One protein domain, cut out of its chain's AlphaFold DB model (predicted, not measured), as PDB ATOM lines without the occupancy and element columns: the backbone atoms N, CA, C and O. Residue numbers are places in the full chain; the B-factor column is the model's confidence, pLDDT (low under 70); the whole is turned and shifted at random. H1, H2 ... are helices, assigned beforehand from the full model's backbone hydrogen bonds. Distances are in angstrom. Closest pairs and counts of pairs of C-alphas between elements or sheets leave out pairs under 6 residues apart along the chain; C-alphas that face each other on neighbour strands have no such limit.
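This is residues 210 to 239 and 266 to 281 of the 415 residues of an uncharacterized protein of Ceratocystis fimbriata f. sp. platani (UniProt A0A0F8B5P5). Three helices make an open, flat frame with few contacts: H1 lies along one edge, and H2 and H3 each stand about perpendicular to it, with a gap between H2 and H3. Residues 210 to 215, which belong to H1, stick out free at one corner. The printed part has 46 residues, with three named helices in the order H1, H2, H3 and no named strand; its class is all helix. It is only just loose, close to compact, with a radius of gyration of the C-alphas of 11.4 A, and it spans 31 by 28 by 14 A.

H1, residues 210 to 223, begins at C-alpha 210 (69.820, 92.596, 10.647) and is 18.9 A long from first to last C-alpha. Residues 224 to 226 form a tight link to H2, residues 227 to 234, which is 10.5 A long and begins at C-alpha 227 (77.786, 103.136, 0.703). H3, residues 266 to 281, is the longest helix, 22.5 A, and ends at C-alpha 281 (88.879, 87.127, 6.739).

H1 and H2 are close but not clearly touching; their closest C-alphas, those of Lys 220 and Asp 227, are 7.8 A apart. Their lines are about perpendicular, at 81 degrees. H1 and H3 are also close but not clearly touching, with their closest C-alphas, those of Leu 223 and Val 277, at 7.5 A. Their lines stand at 75 degrees, about perpendicular. H2 and H3 are apart. In H1, H2 and H3 every O i to N i+4 pair is within hydrogen-bond range.

The two C-alphas farthest apart, those of Val 239 and Arg 279, are 33.3 A apart. Residues 240 to 265 are not printed, and C-alphas 239 and 266 are 21.7 A apart across this cut, which lies in the link from H2 to H3. The mean pLDDT of the printed part is 71.2; residues 210 to 211, 222 to 223, 235 to 239 and 266 to 268 are under 70.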
ATOM      1  N   PHE A 210      68.682  92.809   9.743       68.94
ATOM      2  CA  PHE A 210      69.820  92.596  10.647       68.94
ATOM      3  C   PHE A 210      71.120  92.220   9.908       68.94
ATOM      4  O   PHE A 210      72.188  92.724  10.246       68.94
ATOM      5  N   LEU A 211      71.013  91.404   8.854       63.75
ATOM      6  CA  LEU A 211      72.137  91.056   7.985       63.75
ATOM      7  C   LEU A 211      72.677  92.251   7.210       63.75
ATOM      8  O   LEU A 211      73.886  92.384   7.127       63.75
ATOM      9  N   ASP A 212      71.811  93.133   6.720       74.38
ATOM     10  CA  ASP A 212      72.228  94.341   6.011       74.38
ATOM     11  C   ASP A 212      72.972  95.304   6.944       74.38
ATOM     12  O   ASP A 212      73.981  95.892   6.583       74.38
ATOM     13  N   ARG A 213      72.552  95.384   8.211       76.31
ATOM     14  CA  ARG A 213      73.272  96.152   9.239       76.31
ATOM     15  C   ARG A 213      74.640  95.549   9.545       76.31
ATOM     16  O   ARG A 213      75.584  96.294   9.783       76.31
ATOM     17  N   ILE A 214      74.758  94.221   9.544       72.25
ATOM     18  CA  ILE A 214      76.039  93.536   9.748       72.25
ATOM     19  C   ILE A 214      76.937  93.697   8.526       72.25
ATOM     20  O   ILE A 214      78.101  94.036   8.694       72.25
ATOM     21  N   THR A 215      76.427  93.491   7.312       74.94
ATOM     22  CA  THR A 215      77.216  93.637   6.088       74.94
ATOM     23  C   THR A 215      77.640  95.079   5.900       74.94
ATOM     24  O   THR A 215      78.827  95.308   5.724       74.94
ATOM     25  N   LYS A 216      76.741  96.059   6.056       76.88
ATOM     26  CA  LYS A 216      77.106  97.483   6.030       76.88
ATOM     27  C   LYS A 216      78.150  97.810   7.087       76.88
ATOM     28  O   LYS A 216      79.119  98.487   6.782       76.88
ATOM     29  N   LYS A 217      78.020  97.280   8.308       78.62
ATOM     30  CA  LYS A 217      78.999  97.532   9.370       78.62
ATOM     31  C   LYS A 217      80.355  96.875   9.106       78.62
ATOM     32  O   LYS A 217      81.371  97.499   9.347       78.62
ATOM     33  N   VAL A 218      80.401  95.652   8.584       77.75
ATOM     34  CA  VAL A 218      81.662  94.979   8.230       77.75
ATOM     35  C   VAL A 218      82.313  95.651   7.024       77.75
ATOM     36  O   VAL A 218      83.518  95.862   7.010       77.75
ATOM     37  N   ILE A 219      81.523  96.017   6.022       78.12
ATOM     38  CA  ILE A 219      82.020  96.650   4.805       78.12
ATOM     39  C   ILE A 219      82.513  98.077   5.096       78.12
ATOM     40  O   ILE A 219      83.586  98.455   4.630       78.12
ATOM     41  N   LYS A 220      81.806  98.827   5.947       79.75
ATOM     42  CA  LYS A 220      82.202 100.172   6.375       79.75
ATOM     43  C   LYS A 220      83.355 100.161   7.381       79.75
ATOM     44  O   LYS A 220      84.329 100.870   7.182       79.75
ATOM     45  N   ASP A 221      83.293  99.330   8.425       72.06
ATOM     46  CA  ASP A 221      84.286  99.352   9.512       72.06
ATOM     47  C   ASP A 221      85.544  98.514   9.205       72.06
ATOM     48  O   ASP A 221      86.607  98.810   9.750       72.06
ATOM     49  N   MET A 222      85.459  97.456   8.380       63.66
ATOM     50  CA  MET A 222      86.613  96.583   8.076       63.66
ATOM     51  C   MET A 222      87.216  96.794   6.692       63.66
ATOM     52  O   MET A 222      88.394  96.495   6.506       63.66
ATOM     53  N   LEU A 223      86.433  97.262   5.718       63.00
ATOM     54  CA  LEU A 223      86.920  97.468   4.352       63.00
ATOM     55  C   LEU A 223      87.034  98.951   3.976       63.00
ATOM     56  O   LEU A 223      87.603  99.237   2.926       63.00
ATOM     57  N   ASP A 224      86.543  99.868   4.824       73.00
ATOM     58  CA  ASP A 224      86.489 101.319   4.564       73.00
ATOM     59  C   ASP A 224      85.818 101.635   3.211       73.00
ATOM     60  O   ASP A 224      86.201 102.549   2.483       73.00
ATOM     61  N   ILE A 225      84.845 100.801   2.825       76.94
ATOM     62  CA  ILE A 225      84.090 100.951   1.582       76.94
ATOM     63  C   ILE A 225      82.793 101.679   1.929       76.94
ATOM     64  O   ILE A 225      81.923 101.132   2.608       76.94
ATOM     65  N   ASP A 226      82.663 102.907   1.438       76.81
ATOM     66  CA  ASP A 226      81.481 103.741   1.640       76.81
ATOM     67  C   ASP A 226      80.272 103.246   0.833       76.81
ATOM     68  O   ASP A 226      80.416 102.734  -0.283       76.81
ATOM     69  N   ASP A 227      79.063 103.500   1.343       76.69
ATOM     70  CA  ASP A 227      77.786 103.136   0.703       76.69
ATOM     71  C   ASP A 227      77.671 103.670  -0.740       76.69
ATOM     72  O   ASP A 227      77.159 102.991  -1.628       76.69
ATOM     73  N   HIS A 228      78.248 104.844  -1.015       72.06
ATOM     74  CA  HIS A 228      78.347 105.417  -2.361       72.06
ATOM     75  C   HIS A 228      79.209 104.561  -3.307       72.06
ATOM     76  O   HIS A 228      78.863 104.341  -4.467       72.06
ATOM     77  N   THR A 229      80.336 104.038  -2.818       72.25
ATOM     78  CA  THR A 229      81.206 103.162  -3.617       72.25
ATOM     79  C   THR A 229      80.595 101.777  -3.816       72.25
ATOM     80  O   THR A 229      80.782 101.189  -4.879       72.25
ATOM     81  N   LEU A 230      79.796 101.290  -2.857       76.69
ATOM     82  CA  LEU A 230      78.989 100.076  -3.012       76.69
ATOM     83  C   LEU A 230      77.882 100.248  -4.052       76.69
ATOM     84  O   LEU A 230      77.687  99.350  -4.867       76.69
ATOM     85  N   ALA A 231      77.202 101.396  -4.078       75.88
ATOM     86  CA  ALA A 231      76.191 101.695  -5.091       75.88
ATOM     87  C   ALA A 231      76.803 101.680  -6.505       75.88
ATOM     88  O   ALA A 231      76.336 100.965  -7.395       75.88
ATOM     89  N   ILE A 232      77.949 102.353  -6.679       77.62
ATOM     90  CA  ILE A 232      78.705 102.350  -7.942       77.62
ATOM     91  C   ILE A 232      79.168 100.933  -8.320       77.62
ATOM     92  O   ILE A 232      79.059 100.547  -9.485       77.62
ATOM     93  N   LEU A 233      79.657 100.144  -7.355       70.12
ATOM     94  CA  LEU A 233      80.116  98.764  -7.550       70.12
ATOM     95  C   LEU A 233      79.005  97.840  -8.059       70.12
ATOM     96  O   LEU A 233      79.233  97.007  -8.935       70.12
ATOM     97  N   VAL A 234      77.815  97.972  -7.477       73.06
ATOM     98  CA  VAL A 234      76.643  97.156  -7.809       73.06
ATOM     99  C   VAL A 234      76.014  97.610  -9.134       73.06
ATOM    100  O   VAL A 234      75.172  96.914  -9.700       73.06
ATOM    101  N   GLY A 235      76.463  98.742  -9.688       54.69
ATOM    102  CA  GLY A 235      75.863  99.346 -10.874       54.69
ATOM    103  C   GLY A 235      74.488  99.948 -10.584       54.69
ATOM    104  O   GLY A 235      73.758 100.291 -11.516       54.69
ATOM    105  N   GLU A 236      74.139 100.090  -9.304       65.38
ATOM    106  CA  GLU A 236      73.032 100.918  -8.857       65.38
ATOM    107  C   GLU A 236      73.534 102.358  -8.950       65.38
ATOM    108  O   GLU A 236      74.225 102.858  -8.067       65.38
ATOM    109  N   ALA A 237      73.303 102.991 -10.103       49.41
ATOM    110  CA  ALA A 237      73.664 104.383 -10.311       49.41
ATOM    111  C   ALA A 237      73.075 105.207  -9.161       49.41
ATOM    112  O   ALA A 237      71.857 105.345  -9.062       49.41
ATOM    113  N   TYR A 238      73.949 105.711  -8.291       45.78
ATOM    114  CA  TYR A 238      73.599 106.653  -7.244       45.78
ATOM    115  C   TYR A 238      73.109 107.929  -7.934       45.78
ATOM    116  O   TYR A 238      73.897 108.780  -8.345       45.78
ATOM    117  N   VAL A 239      71.802 108.002  -8.185       45.06
ATOM    118  CA  VAL A 239      71.122 109.243  -8.536       45.06
ATOM    119  C   VAL A 239      70.991 109.985  -7.219       45.06
ATOM    120  O   VAL A 239      70.079 109.730  -6.441       45.06
ATOM    121  N   ASP A 266      90.495  98.593 -13.543       56.75
ATOM    122  CA  ASP A 266      89.269  98.153 -12.876       56.75
ATOM    123  C   ASP A 266      89.379  96.726 -12.321       56.75
ATOM    124  O   ASP A 266      89.068  96.458 -11.163       56.75
ATOM    125  N   SER A 267      89.926  95.798 -13.111       61.97
ATOM    126  CA  SER A 267      90.197  94.437 -12.624       61.97
ATOM    127  C   SER A 267      91.304  94.399 -11.566       61.97
ATOM    128  O   SER A 267      91.322  93.506 -10.718       61.97
ATOM    129  N   SER A 268      92.251  95.342 -11.604       68.06
ATOM    130  CA  SER A 268      93.385  95.345 -10.680       68.06
ATOM    131  C   SER A 268      92.966  95.731  -9.264       68.06
ATOM    132  O   SER A 268      93.355  95.039  -8.325       68.06
ATOM    133  N   TRP A 269      92.126  96.758  -9.090       78.38
ATOM    134  CA  TRP A 269      91.646  97.142  -7.761       78.38
ATOM    135  C   TRP A 269      90.674  96.096  -7.200       78.38
ATOM    136  O   TRP A 269      90.758  95.789  -6.013       78.38
ATOM    137  N   GLN A 270      89.851  95.466  -8.052       74.69
ATOM    138  CA  GLN A 270      88.998  94.334  -7.667       74.69
ATOM    139  C   GLN A 270      89.832  93.179  -7.115       74.69
ATOM    140  O   GLN A 270      89.519  92.624  -6.062       74.69
ATOM    141  N   LEU A 271      90.943  92.850  -7.779       75.25
ATOM    142  CA  LEU A 271      91.836  91.790  -7.328       75.25
ATOM    143  C   LEU A 271      92.510  92.143  -5.993       75.25
ATOM    144  O   LEU A 271      92.580  91.293  -5.109       75.25
ATOM    145  N   ARG A 272      92.945  93.399  -5.803       74.25
ATOM    146  CA  ARG A 272      93.531  93.853  -4.524       74.25
ATOM    147  C   ARG A 272      92.506  93.913  -3.394       74.25
ATOM    148  O   ARG A 272      92.862  93.644  -2.246       74.25
ATOM    149  N   MET A 273      91.253  94.232  -3.711       73.38
ATOM    150  CA  MET A 273      90.136  94.217  -2.768       73.38
ATOM    151  C   MET A 273      89.866  92.791  -2.292       73.38
ATOM    152  O   MET A 273      89.900  92.534  -1.095       73.38
ATOM    153  N   VAL A 274      89.704  91.837  -3.214       79.25
ATOM    154  CA  VAL A 274      89.504  90.417  -2.876       79.25
ATOM    155  C   VAL A 274      90.692  89.859  -2.091       79.25
ATOM    156  O   VAL A 274      90.501  89.131  -1.123       79.25
ATOM    157  N   GLU A 275      91.920  90.232  -2.448       77.75
ATOM    158  CA  GLU A 275      93.123  89.834  -1.713       77.75
ATOM    159  C   GLU A 275      93.168  90.421  -0.290       77.75
ATOM    160  O   GLU A 275      93.722  89.798   0.617       77.75
ATOM    161  N   SER A 276      92.609  91.614  -0.078       73.62
ATOM    162  CA  SER A 276      92.519  92.250   1.244       73.62
ATOM    163  C   SER A 276      91.392  91.631   2.069       73.62
ATOM    164  O   SER A 276      91.634  91.218   3.196       73.62
ATOM    165  N   VAL A 277      90.217  91.412   1.468       74.19
ATOM    166  CA  VAL A 277      89.098  90.666   2.066       74.19
ATOM    167  C   VAL A 277      89.542  89.262   2.482       74.19
ATOM    168  O   VAL A 277      89.275  88.842   3.600       74.19
ATOM    169  N   ALA A 278      90.270  88.539   1.629       75.94
ATOM    170  CA  ALA A 278      90.768  87.201   1.946       75.94
ATOM    171  C   ALA A 278      91.794  87.206   3.093       75.94
ATOM    172  O   ALA A 278      91.784  86.299   3.926       75.94
ATOM    173  N   ARG A 279      92.668  88.221   3.158       72.56
ATOM    174  CA  ARG A 279      93.642  88.382   4.249       72.56
ATOM    175  C   ARG A 279      92.965  88.716   5.571       72.56
ATOM    176  O   ARG A 279      93.241  88.049   6.564       72.56
ATOM    177  N   GLU A 280      92.052  89.679   5.571       79.44
ATOM    178  CA  GLU A 280      91.330  90.103   6.771       79.44
ATOM    179  C   GLU A 280      90.355  89.025   7.259       79.44
ATOM    180  O   GLU A 280      90.297  88.756   8.454       79.44
ATOM    181  N   LEU A 281      89.676  88.300   6.360       76.31
ATOM    182  CA  LEU A 281      88.879  87.127   6.739       76.31
ATOM    183  C   LEU A 281      89.752  85.996   7.292       76.31
ATOM    184  O   LEU A 281      89.359  85.342   8.254       76.31
TER     185      LEU A 281